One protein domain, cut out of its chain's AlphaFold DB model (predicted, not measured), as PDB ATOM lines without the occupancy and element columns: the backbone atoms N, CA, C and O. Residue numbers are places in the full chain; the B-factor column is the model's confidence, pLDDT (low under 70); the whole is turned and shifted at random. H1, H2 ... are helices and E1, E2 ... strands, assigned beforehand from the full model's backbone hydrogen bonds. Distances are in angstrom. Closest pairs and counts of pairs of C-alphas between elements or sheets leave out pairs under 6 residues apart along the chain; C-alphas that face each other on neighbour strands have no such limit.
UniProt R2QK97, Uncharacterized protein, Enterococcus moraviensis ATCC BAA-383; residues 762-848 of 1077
ATOM      1  N   PHE A 762      41.951 -35.737  32.988       81.88
ATOM      2  CA  PHE A 762      41.079 -36.342  31.985       81.88
ATOM      3  C   PHE A 762      39.871 -35.469  31.686       81.88
ATOM      4  O   PHE A 762      39.546 -34.517  32.397       81.88
ATOM      5  N   THR A 763      39.206 -35.778  30.580       79.88
ATOM      6  CA  THR A 763      38.041 -35.037  30.102       79.88
ATOM      7  C   THR A 763      36.894 -36.013  29.901       79.88
ATOM      8  O   THR A 763      37.076 -37.038  29.250       79.88
ATOM      9  N   ILE A 764      35.725 -35.717  30.470       80.00
ATOM     10  CA  ILE A 764      34.551 -36.594  30.411       80.00
ATOM     11  C   ILE A 764      33.295 -35.797  30.019       80.00
ATOM     12  O   ILE A 764      33.113 -34.666  30.488       80.00
ATOM     13  N   PRO A 765      32.419 -36.344  29.155       78.44
ATOM     14  CA  PRO A 765      31.135 -35.723  28.854       78.44
ATOM     15  C   PRO A 765      30.277 -35.556  30.112       78.44
ATOM     16  O   PRO A 765      30.206 -36.452  30.958       78.44
ATOM     17  N   TRP A 766      29.588 -34.422  30.227       79.62
ATOM     18  CA  TRP A 766      28.731 -34.115  31.377       79.62
ATOM     19  C   TRP A 766      27.660 -35.172  31.667       79.62
ATOM     20  O   TRP A 766      27.466 -35.548  32.825       79.62
ATOM     21  N   ASP A 767      27.002 -35.689  30.629       69.12
ATOM     22  CA  ASP A 767      25.961 -36.715  30.736       69.12
ATOM     23  C   ASP A 767      26.485 -38.017  31.360       69.12
ATOM     24  O   ASP A 767      25.758 -38.699  32.083       69.12
ATOM     25  N   ILE A 768      27.765 -38.326  31.134       78.62
ATOM     26  CA  ILE A 768      28.446 -39.484  31.719       78.62
ATOM     27  C   ILE A 768      28.885 -39.171  33.158       78.62
ATOM     28  O   ILE A 768      28.635 -39.978  34.056       78.62
ATOM     29  N   SER A 769      29.440 -37.975  33.398       80.94
ATOM     30  CA  SER A 769      29.991 -37.556  34.701       80.94
ATOM     31  C   SER A 769      29.017 -37.709  35.878       80.94
ATOM     32  O   SER A 769      29.431 -38.050  36.986       80.94
ATOM     33  N   ARG A 770      27.706 -37.530  35.642       80.62
ATOM     34  CA  ARG A 770      26.650 -37.637  36.667       80.62
ATOM     35  C   ARG A 770      26.535 -39.035  37.278       80.62
ATOM     36  O   ARG A 770      26.143 -39.168  38.439       80.62
ATOM     37  N   ASN A 771      26.890 -40.070  36.519       81.38
ATOM     38  CA  ASN A 771      26.763 -41.462  36.946       81.38
ATOM     39  C   ASN A 771      28.107 -42.112  37.307       81.38
ATOM     40  O   ASN A 771      28.094 -43.192  37.890       81.38
ATOM     41  N   THR A 772      29.238 -41.446  37.050       82.25
ATOM     42  CA  THR A 772      30.576 -42.033  37.210       82.25
ATOM     43  C   THR A 772      30.910 -42.381  38.667       82.25
ATOM     44  O   THR A 772      30.675 -41.586  39.577       82.25
ATOM     45  N   THR A 773      31.451 -43.565  38.939       87.31
ATOM     46  CA  THR A 773      31.861 -43.992  40.292       87.31
ATOM     47  C   THR A 773      33.307 -43.602  40.611       87.31
ATOM     48  O   THR A 773      34.084 -43.245  39.731       87.31
ATOM     49  N   SER A 774      33.704 -43.691  41.886       84.69
ATOM     50  CA  SER A 774      35.113 -43.513  42.269       84.69
ATOM     51  C   SER A 774      36.040 -44.511  41.565       84.69
ATOM     52  O   SER A 774      37.166 -44.153  41.249       84.69
ATOM     53  N   GLU A 775      35.606 -45.754  41.367       86.00
ATOM     54  CA  GLU A 775      36.414 -46.804  40.731       86.00
ATOM     55  C   GLU A 775      36.615 -46.508  39.243       86.00
ATOM     56  O   GLU A 775      37.725 -46.630  38.730       86.00
ATOM     57  N   GLU A 776      35.565 -46.030  38.570       85.62
ATOM     58  CA  GLU A 776      35.645 -45.586  37.179       85.62
ATOM     59  C   GLU A 776      36.605 -44.396  37.048       85.62
ATOM     60  O   GLU A 776      37.503 -44.442  36.212       85.62
ATOM     61  N   LEU A 777      36.523 -43.388  37.927       85.44
ATOM     62  CA  LEU A 777      37.437 -42.231  37.911       85.44
ATOM     63  C   LEU A 777      38.915 -42.616  38.119       85.44
ATOM     64  O   LEU A 777      39.793 -41.897  37.647       85.44
ATOM     65  N   LEU A 778      39.203 -43.732  38.798       86.62
ATOM     66  CA  LEU A 778      40.568 -44.238  39.017       86.62
ATOM     67  C   LEU A 778      41.075 -45.157  37.895       86.62
ATOM     68  O   LEU A 778      42.261 -45.488  37.879       86.62
ATOM     69  N   SER A 779      40.209 -45.573  36.968       84.75
ATOM     70  CA  SER A 779      40.572 -46.491  35.885       84.75
ATOM     71  C   SER A 779      41.600 -45.895  34.912       84.75
ATOM     72  O   SER A 779      41.803 -44.678  34.846       84.75
ATOM     73  N   GLU A 780      42.232 -46.761  34.110       80.38
ATOM     74  CA  GLU A 780      43.150 -46.336  33.041       80.38
ATOM     75  C   GLU A 780      42.492 -45.417  32.000       80.38
ATOM     76  O   GLU A 780      43.204 -44.665  31.338       80.38
ATOM     77  N   GLU A 781      41.164 -45.469  31.846       78.88
ATOM     78  CA  GLU A 781      40.418 -44.651  30.881       78.88
ATOM     79  C   GLU A 781      40.324 -43.179  31.309       78.88
ATOM     80  O   GLU A 781      40.336 -42.291  30.456       78.88
ATOM     81  N   TYR A 782      40.267 -42.920  32.619       78.94
ATOM     82  CA  TYR A 782      40.072 -41.582  33.170       78.94
ATOM     83  C   TYR A 782      41.316 -41.111  33.933       78.94
ATOM     84  O   TYR A 782      42.183 -40.458  33.359       78.94
ATOM     85  N   GLY A 783      41.437 -41.420  35.224       73.38
ATOM     86  CA  GLY A 783      42.455 -40.806  36.078       73.38
ATOM     87  C   GLY A 783      43.864 -41.383  35.954       73.38
ATOM     88  O   GLY A 783      44.807 -40.686  36.330       73.38
ATOM     89  N   LYS A 784      44.007 -42.635  35.482       81.19
ATOM     90  CA  LYS A 784      45.260 -43.419  35.488       81.19
ATOM     91  C   LYS A 784      46.095 -43.154  36.749       81.19
ATOM     92  O   LYS A 784      47.199 -42.610  36.700       81.19
ATOM     93  N   VAL A 785      45.509 -43.492  37.892       84.44
ATOM     94  CA  VAL A 785      46.067 -43.157  39.201       84.44
ATOM     95  C   VAL A 785      46.896 -44.313  39.738       84.44
ATOM     96  O   VAL A 785      46.412 -45.439  39.814       84.44
ATOM     97  N   SER A 786      48.104 -44.003  40.198       88.81
ATOM     98  CA  SER A 786      48.938 -44.926  40.968       88.81
ATOM     99  C   SER A 786      49.418 -44.231  42.235       88.81
ATOM    100  O   SER A 786      49.836 -43.073  42.197       88.81
ATOM    101  N   ALA A 787      49.405 -44.939  43.361       91.31
ATOM    102  CA  ALA A 787      50.059 -44.476  44.577       91.31
ATOM    103  C   ALA A 787      51.004 -45.552  45.098       91.31
ATOM    104  O   ALA A 787      50.697 -46.741  45.032       91.31
ATOM    105  N   TYR A 788      52.140 -45.137  45.643       93.06
ATOM    106  CA  TYR A 788      53.160 -46.050  46.143       93.06
ATOM    107  C   TYR A 788      53.516 -45.714  47.581       93.06
ATOM    108  O   TYR A 788      53.646 -44.540  47.929       93.06
ATOM    109  N   GLN A 789      53.716 -46.744  48.399       92.88
ATOM    110  CA  GLN A 789      54.311 -46.597  49.719       92.88
ATOM    111  C   GLN A 789      55.837 -46.639  49.586       92.88
ATOM    112  O   GLN A 789      56.405 -47.673  49.228       92.88
ATOM    113  N   ILE A 790      56.496 -45.517  49.877       90.31
ATOM    114  CA  ILE A 790      57.931 -45.312  49.661       90.31
ATOM    115  C   ILE A 790      58.730 -46.340  50.465       90.31
ATOM    116  O   ILE A 790      59.512 -47.083  49.875       90.31
ATOM    117  N   SER A 791      58.498 -46.448  51.778       85.50
ATOM    118  CA  SER A 791      59.237 -47.369  52.659       85.50
ATOM    119  C   SER A 791      59.220 -48.830  52.196       85.50
ATOM    120  O   SER A 791      60.242 -49.505  52.288       85.50
ATOM    121  N   LYS A 792      58.095 -49.309  51.647       85.12
ATOM    122  CA  LYS A 792      57.913 -50.709  51.227       85.12
ATOM    123  C   LYS A 792      58.258 -50.979  49.769       85.12
ATOM    124  O   LYS A 792      58.451 -52.130  49.392       85.12
ATOM    125  N   GLY A 793      58.304 -49.949  48.927       86.06
ATOM    126  CA  GLY A 793      58.521 -50.145  47.496       86.06
ATOM    127  C   GLY A 793      57.289 -50.667  46.741       86.06
ATOM    128  O   GLY A 793      57.427 -51.113  45.604       86.06
ATOM    129  N   THR A 794      56.100 -50.664  47.359       88.50
ATOM    130  CA  THR A 794      54.891 -51.334  46.845       88.50
ATOM    131  C   THR A 794      53.841 -50.349  46.345       88.50
ATOM    132  O   THR A 794      53.627 -49.297  46.951       88.50
ATOM    133  N   GLU A 795      53.153 -50.712  45.263       91.44
ATOM    134  CA  GLU A 795      51.963 -50.005  44.780       91.44
ATOM    135  C   GLU A 795      50.754 -50.301  45.673       91.44
ATOM    136  O   GLU A 795      50.575 -51.423  46.151       91.44
ATOM    137  N   MET A 796      49.931 -49.287  45.908       91.75
ATOM    138  CA  MET A 796      48.734 -49.366  46.736       91.75
ATOM    139  C   MET A 796      47.525 -49.713  45.865       91.75
ATOM    140  O   MET A 796      47.249 -49.029  44.885       91.75
ATOM    141  N   SER A 797      46.780 -50.755  46.234       87.25
ATOM    142  CA  SER A 797      45.587 -51.215  45.501       87.25
ATOM    143  C   SER A 797      44.260 -50.685  46.063       87.25
ATOM    144  O   SER A 797      43.213 -50.813  45.441       87.25
ATOM    145  N   ASN A 798      44.299 -50.084  47.247       89.75
ATOM    146  CA  ASN A 798      43.180 -49.601  48.059       89.75
ATOM    147  C   ASN A 798      42.970 -48.085  47.899       89.75
ATOM    148  O   ASN A 798      42.930 -47.335  48.881       89.75
ATOM    149  N   LEU A 799      42.881 -47.639  46.648       91.31
ATOM    150  CA  LEU A 799      42.698 -46.237  46.288       91.31
ATOM    151  C   LEU A 799      41.220 -45.886  46.156       91.31
ATOM    152  O   LEU A 799      40.417 -46.677  45.667       91.31
ATOM    153  N   LYS A 800      40.874 -44.665  46.564       91.38
ATOM    154  CA  LYS A 800      39.528 -44.106  46.428       91.38
ATOM    155  C   LYS A 800      39.609 -42.611  46.118       91.38
ATOM    156  O   LYS A 800      40.469 -41.923  46.647       91.38
ATOM    157  N   VAL A 801      38.711 -42.080  45.298       88.94
ATOM    158  CA  VAL A 801      38.492 -40.632  45.182       88.94
ATOM    159  C   VAL A 801      37.618 -40.188  46.352       88.94
ATOM    160  O   VAL A 801      36.610 -40.829  46.648       88.94
ATOM    161  N   SER A 802      37.983 -39.090  47.014       89.50
ATOM    162  CA  SER A 802      37.228 -38.540  48.146       89.50
ATOM    163  C   SER A 802      35.733 -38.407  47.823       89.50
ATOM    164  O   SER A 802      35.363 -37.817  46.806       89.50
ATOM    165  N   ASP A 803      34.862 -38.918  48.700       86.75
ATOM    166  CA  ASP A 803      33.408 -38.957  48.466       86.75
ATOM    167  C   ASP A 803      32.822 -37.567  48.181       86.75
ATOM    168  O   ASP A 803      31.975 -37.406  47.302       86.75
ATOM    169  N   ASN A 804      33.323 -36.541  48.877       86.56
ATOM    170  CA  ASN A 804      32.919 -35.153  48.652       86.56
ATOM    171  C   ASN A 804      33.335 -34.657  47.265       86.56
ATOM    172  O   ASN A 804      32.586 -33.920  46.624       86.56
ATOM    173  N   ALA A 805      34.514 -35.059  46.791       85.69
ATOM    174  CA  ALA A 805      35.006 -34.684  45.475       85.69
ATOM    175  C   ALA A 805      34.218 -35.387  44.368       85.69
ATOM    176  O   ALA A 805      33.830 -34.728  43.410       85.69
ATOM    177  N   VAL A 806      33.883 -36.673  44.537       87.19
ATOM    178  CA  VAL A 806      32.990 -37.403  43.621       87.19
ATOM    179  C   VAL A 806      31.605 -36.756  43.584       87.19
ATOM    180  O   VAL A 806      31.062 -36.526  42.507       87.19
ATOM    181  N   ALA A 807      31.032 -36.422  44.744       85.38
ATOM    182  CA  ALA A 807      29.732 -35.757  44.820       85.38
ATOM    183  C   ALA A 807      29.752 -34.377  44.146       85.38
ATOM    184  O   ALA A 807      28.833 -34.043  43.402       85.38
ATOM    185  N   THR A 808      30.822 -33.605  44.360       84.81
ATOM    186  CA  THR A 808      31.015 -32.302  43.714       84.81
ATOM    187  C   THR A 808      31.157 -32.470  42.208       84.81
ATOM    188  O   THR A 808      30.467 -31.786  41.466       84.81
ATOM    189  N   PHE A 809      31.972 -33.426  41.757       85.06
ATOM    190  CA  PHE A 809      32.198 -33.729  40.346       85.06
ATOM    191  C   PHE A 809      30.909 -34.086  39.604       85.06
ATOM    192  O   PHE A 809      30.640 -33.540  38.539       85.06
ATOM    193  N   LYS A 810      30.063 -34.922  40.217       85.06
ATOM    194  CA  LYS A 810      28.734 -35.283  39.696       85.06
ATOM    195  C   LYS A 810      27.768 -34.106  39.611       85.06
ATOM    196  O   LYS A 810      26.839 -34.138  38.808       85.06
ATOM    197  N   ALA A 811      27.951 -33.103  40.466       82.00
ATOM    198  CA  ALA A 811      27.088 -31.934  40.558       82.00
ATOM    199  C   ALA A 811      27.539 -30.769  39.657       82.00
ATOM    200  O   ALA A 811      26.889 -29.724  39.663       82.00
ATOM    201  N   ILE A 812      28.633 -30.914  38.897       79.06
ATOM    202  CA  ILE A 812      29.118 -29.861  38.000       79.06
ATOM    203  C   ILE A 812      28.165 -29.720  36.820       79.06
ATOM    204  O   ILE A 812      28.063 -30.606  35.973       79.06
ATOM    205  N   ASP A 813      27.520 -28.560  36.729       68.38
ATOM    206  CA  ASP A 813      26.876 -28.141  35.496       68.38
ATOM    207  C   ASP A 813      27.928 -27.519  34.557       68.38
ATOM    208  O   ASP A 813      28.644 -26.592  34.950       68.38
ATOM    209  N   PRO A 814      28.055 -28.001  33.313       62.38
ATOM    210  CA  PRO A 814      28.936 -27.416  32.318       62.38
ATOM    211  C   PRO A 814      28.481 -25.987  32.026       62.38
ATOM    212  O   PRO A 814      27.316 -25.716  31.746       62.38
ATOM    213  N   VAL A 815      29.419 -25.050  32.088       59.84
ATOM    214  CA  VAL A 815      29.238 -23.689  31.572       59.84
ATOM    215  C   VAL A 815      29.887 -23.607  30.188       59.84
ATOM    216  O   VAL A 815      30.485 -24.573  29.723       59.84
ATOM    217  N   SER A 816      29.785 -22.482  29.478       51.12
ATOM    218  CA  SER A 816      30.365 -22.313  28.130       51.12
ATOM    219  C   SER A 816      31.913 -22.308  28.089       51.12
ATOM    220  O   SER A 816      32.498 -21.714  27.186       51.12
ATOM    221  N   GLY A 817      32.576 -22.922  29.072       59.81
ATOM    222  CA  GLY A 817      34.021 -23.095  29.203       59.81
ATOM    223  C   GLY A 817      34.354 -24.335  30.046       59.81
ATOM    224  O   GLY A 817      33.485 -24.880  30.724       59.81
ATOM    225  N   GLU A 818      35.610 -24.781  29.993       62.06
ATOM    226  CA  GLU A 818      36.101 -25.937  30.756       62.06
ATOM    227  C   GLU A 818      35.971 -25.698  32.268       62.06
ATOM    228  O   GLU A 818      36.581 -24.774  32.813       62.06
ATOM    229  N   VAL A 819      35.203 -26.545  32.959       70.88
ATOM    230  CA  VAL A 819      35.180 -26.577  34.427       70.88
ATOM    231  C   VAL A 819      36.113 -27.688  34.881       70.88
ATOM    232  O   VAL A 819      35.809 -28.869  34.710       70.88
ATOM    233  N   LYS A 820      37.265 -27.296  35.432       78.94
ATOM    234  CA  LYS A 820      38.227 -28.218  36.036       78.94
ATOM    235  C   LYS A 820      37.871 -28.441  37.494       78.94
ATOM    236  O   LYS A 820      37.813 -27.482  38.263       78.94
ATOM    237  N   GLN A 821      37.682 -29.697  37.869       84.38
ATOM    238  CA  GLN A 821      37.479 -30.090  39.254       84.38
ATOM    239  C   GLN A 821      38.577 -31.046  39.685       84.38
ATOM    240  O   GLN A 821      38.772 -32.102  39.084       84.38
ATOM    241  N   LEU A 822      39.253 -30.672  40.764       84.56
ATOM    242  CA  LEU A 822      40.232 -31.517  41.418       84.56
ATOM    243  C   LEU A 822      39.526 -32.676  42.130       84.56
ATOM    244  O   LEU A 822      38.540 -32.457  42.846       84.56
ATOM    245  N   LEU A 823      40.062 -33.884  41.966       86.69
ATOM    246  CA  LEU A 823      39.534 -35.116  42.555       86.69
ATOM    247  C   LEU A 823      40.535 -35.737  43.546       86.69
ATOM    248  O   LEU A 823      41.216 -36.692  43.176       86.69
ATOM    249  N   PRO A 824      40.658 -35.225  44.789       89.12
ATOM    250  CA  PRO A 824      41.578 -35.761  45.792       89.12
ATOM    251  C   PRO A 824      41.516 -37.284  45.924       89.12
ATOM    252  O   PRO A 824      40.435 -37.860  46.092       89.12
ATOM    253  N   ILE A 825      42.685 -37.920  45.862       89.94
ATOM    254  CA  ILE A 825      42.844 -39.374  45.987       89.94
ATOM    255  C   ILE A 825      43.167 -39.704  47.442       89.94
ATOM    256  O   ILE A 825      44.031 -39.075  48.047       89.94
ATOM    257  N   GLN A 826      42.510 -40.719  47.982       92.06
ATOM    258  CA  GLN A 826      42.685 -41.258  49.321       92.06
ATOM    259  C   GLN A 826      43.224 -42.691  49.257       92.06
ATOM    260  O   GLN A 826      42.811 -43.487  48.412       92.06
ATOM    261  N   ILE A 827      44.107 -43.030  50.194       90.81
ATOM    262  CA  ILE A 827      44.498 -44.413  50.504       90.81
ATOM    263  C   ILE A 827      43.719 -44.845  51.744       90.81
ATOM    264  O   ILE A 827      43.770 -44.154  52.764       90.81
ATOM    265  N   LEU A 828      43.025 -45.982  51.679       90.44
ATOM    266  CA  LEU A 828      42.184 -46.475  52.775       90.44
ATOM    267  C   LEU A 828      42.780 -47.701  53.457       90.44
ATOM    268  O   LEU A 828      43.127 -48.663  52.793       90.44
ATOM    269  N   GLU A 829      42.830 -47.739  54.781       89.00
ATOM    270  CA  GLU A 829      43.192 -48.956  55.509       89.00
ATOM    271  C   GLU A 829      42.201 -50.103  55.185       89.00
ATOM    272  O   GLU A 829      40.996 -49.902  55.359       89.00
ATOM    273  N   PRO A 830      42.666 -51.293  54.731       81.94
ATOM    274  CA  PRO A 830      41.795 -52.334  54.168       81.94
ATOM    275  C   PRO A 830      40.651 -52.808  55.073       81.94
ATOM    276  O   PRO A 830      39.594 -53.179  54.572       81.94
ATOM    277  N   GLU A 831      40.848 -52.812  56.394       83.12
ATOM    278  CA  GLU A 831      39.863 -53.343  57.347       83.12
ATOM    279  C   GLU A 831      38.933 -52.270  57.926       83.12
ATOM    280  O   GLU A 831      37.780 -52.555  58.249       83.12
ATOM    281  N   THR A 832      39.409 -51.031  58.061       84.19
ATOM    282  CA  THR A 832      38.690 -49.970  58.788       84.19
ATOM    283  C   THR A 832      38.132 -48.881  57.875       84.19
ATOM    284  O   THR A 832      37.339 -48.055  58.331       84.19
ATOM    285  N   ASN A 833      38.542 -48.848  56.600       84.94
ATOM    286  CA  ASN A 833      38.313 -47.741  55.666       84.94
ATOM    287  C   ASN A 833      38.813 -46.378  56.183       84.94
ATOM    288  O   ASN A 833      38.366 -45.326  55.722       84.94
ATOM    289  N   LYS A 834      39.742 -46.368  57.145       89.00
ATOM    290  CA  LYS A 834      40.371 -45.139  57.626       89.00
ATOM    291  C   LYS A 834      41.297 -44.577  56.550       89.00
ATOM    292  O   LYS A 834      42.127 -45.300  56.009       89.00
ATOM    293  N   VAL A 835      41.200 -43.277  56.280       90.62
ATOM    294  CA  VAL A 835      42.114 -42.584  55.360       90.62
ATOM    295  C   VAL A 835      43.521 -42.549  55.969       90.62
ATOM    296  O   VAL A 835      43.727 -41.961  57.031       90.62
ATOM    297  N   LEU A 836      44.481 -43.196  55.305       89.19
ATOM    298  CA  LEU A 836      45.900 -43.226  55.684       89.19
ATOM    299  C   LEU A 836      46.663 -42.023  55.118       89.19
ATOM    300  O   LEU A 836      47.545 -41.480  55.781       89.19
ATOM    301  N   ALA A 837      46.305 -41.600  53.905       91.38
ATOM    302  CA  ALA A 837      46.830 -40.416  53.236       91.38
ATOM    303  C   ALA A 837      45.816 -39.890  52.211       91.38
ATOM    304  O   ALA A 837      45.058 -40.671  51.635       91.38
ATOM    305  N   GLU A 838      45.828 -38.578  51.979       91.81
ATOM    306  CA  GLU A 838      45.017 -37.893  50.967       91.81
ATOM    307  C   GLU A 838      45.901 -36.930  50.168       91.81
ATOM    308  O   GLU A 838      46.676 -36.174  50.751       91.81
ATOM    309  N   SER A 839      45.792 -36.984  48.843       88.75
ATOM    310  CA  SER A 839      46.562 -36.181  47.892       88.75
ATOM    311  C   SER A 839      45.746 -35.000  47.363       88.75
ATOM    312  O   SER A 839      44.570 -35.142  47.020       88.75
ATOM    313  N   THR A 840      46.389 -33.838  47.247       79.56
ATOM    314  CA  THR A 840      45.855 -32.640  46.583       79.56
ATOM    315  C   THR A 840      46.132 -32.615  45.079       79.56
ATOM    316  O   THR A 840      45.573 -31.790  44.369       79.56
ATOM    317  N   LEU A 841      46.945 -33.535  44.567       71.88
ATOM    318  CA  LEU A 841      47.277 -33.721  43.152       71.88
ATOM    319  C   LEU A 841      46.327 -34.721  42.473       71.88
ATOM    320  O   LEU A 841      46.681 -35.354  41.486       71.88
ATOM    321  N   GLY A 842      45.111 -34.885  43.007       69.94
ATOM    322  CA  GLY A 842      44.048 -35.664  42.373       69.94
ATOM    323  C   GLY A 842      43.858 -35.311  40.891       69.94
ATOM    324  O   GLY A 842      44.120 -34.167  40.519       69.94
ATOM    325  N   PRO A 843      43.419 -36.240  40.024       76.31
ATOM    326  CA  PRO A 843      43.253 -35.924  38.610       76.31
ATOM    327  C   PRO A 843      42.265 -34.761  38.445       76.31
ATOM    328  O   PRO A 843      41.220 -34.735  39.105       76.31
ATOM    329  N   ASN A 844      42.571 -33.785  37.582       80.06
ATOM    330  CA  ASN A 844      41.581 -32.770  37.239       80.06
ATOM    331  C   ASN A 844      40.635 -33.349  36.196       80.06
ATOM    332  O   ASN A 844      41.002 -33.532  35.031       80.06
ATOM    333  N   GLY A 845      39.401 -33.615  36.612       80.38
ATOM    334  CA  GLY A 845      38.335 -33.961  35.691       80.38
ATOM    335  C   GLY A 845      37.796 -32.690  35.039       80.38
ATOM    336  O   GLY A 845      37.333 -31.777  35.728       80.38
ATOM    337  N   THR A 846      37.864 -32.624  33.712       80.62
ATOM    338  CA  THR A 846      37.249 -31.554  32.920       80.62
ATOM    339  C   THR A 846      35.917 -32.039  32.368       80.62
ATOM    340  O   THR A 846      35.868 -33.023  31.629       80.62
ATOM    341  N   VAL A 847      34.833 -31.350  32.721       76.44
ATOM    342  CA  VAL A 847      33.481 -31.682  32.251       76.44
ATOM    343  C   VAL A 847      33.123 -30.807  31.048       76.44
ATOM    344  O   VAL A 847      33.252 -29.584  31.117       76.44
ATOM    345  N   TYR A 848      32.668 -31.416  29.945       69.25
ATOM    346  CA  TYR A 848      32.304 -30.701  28.713       69.25
ATOM    347  C   TYR A 848      30.951 -31.136  28.134       69.25
ATOM    348  O   TYR A 848      30.434 -32.217  28.428       69.25
TER     349      TYR A 848
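This is residues 762 to 848 of the 1077 residues of an uncharacterized protein of Enterococcus moraviensis ATCC BAA-383 (UniProt R2QK97). Two small three-stranded sheets lie end to end along a rod-shaped domain, with E4 of the first running on into E5 of the second. Helix H3 covers part of the first sheet's face, the short helices H1 and H2 only graze the first and the second sheet, and residues 789 to 794, of which 789 belongs to E2, stick out from the rest. The printed part has 87 residues, with three named helices and seven named strands in the order E1 H1 H2 E2 E3 H3 E4 E5 E6 E7. The sheet E1 E7 E4 is mixed, the sheet E3 E5 E6 is antiparallel, and the class is mixed, helices and strands. The whole is compact, with a radius of gyration of the C-alphas of 13.5 A and spans of 45 by 22 by 19 A.

Strand E1, residues 762 to 765, begins with C-alpha 762 at (41.079, -36.342, 31.985) and is 10.4 A long. H1 holds residues 766 to 769 and H2 residues 774 to 778. E2, residues 786 to 789, spans 10.4 A, and E3 holds residues 799 to 801. H3, residues 803 to 810, is the longest helix at 10.6 A, with C-alpha 803 at (33.408, -38.957, 48.466). E4 holds residues 819 to 822 and E5 residues 825 to 828. E6, residues 835 to 839, spans 10.8 A. E7, residues 844 to 848, spans 12.8 A and ends with C-alpha 848 at (32.304, -30.701, 28.713).

In the first sheet, E7 is the inner strand. E1 is parallel to it at 28 degrees, with N 764 and O 846 at 2.9 A; E4 is antiparallel to it at 155 degrees, with N 821 and O 845 at 3.0 A. H3 is on this sheet at a height of 10.4 A, over E4 and along the strands, at 14 degrees to E4 on the local plane; its closest C-alphas to E4 are those of Phe 809 and Gln 821, 6.5 A apart. H1 only grazes this sheet. E4 runs on into E5 at 30 degrees across a break of 2 residues. E5 is antiparallel to E3 at 134 degrees, with N 826 and O 800 at 2.7 A. E5 and E6 form a hairpin at 166 degrees, with N 836 and O 827 at 2.8 A. H2 only grazes this second sheet; its closest C-alphas to E3 are those of Ser 774 and Val 801, 5.3 A apart. H1 and H3 are close but not clearly touching, with the C-alphas of Ser 769 and Lys 810 at 5.6 A. E2 pairs with no named strand, but its residues 788 to 789 pair antiparallel with residues 794 to 795. Every O i to N i+4 pair in H2 and H3 is within hydrogen-bond range; H1 is too short for such a pair.

The two C-alphas farthest apart are those of Lys 792 and Ser 816, at 45.8 A. The printed part has no cut, and no link is long. The mean pLDDT of the printed part is 82.7, with residue 767, residues 813 to 818, residue 842 and residue 848 under 70.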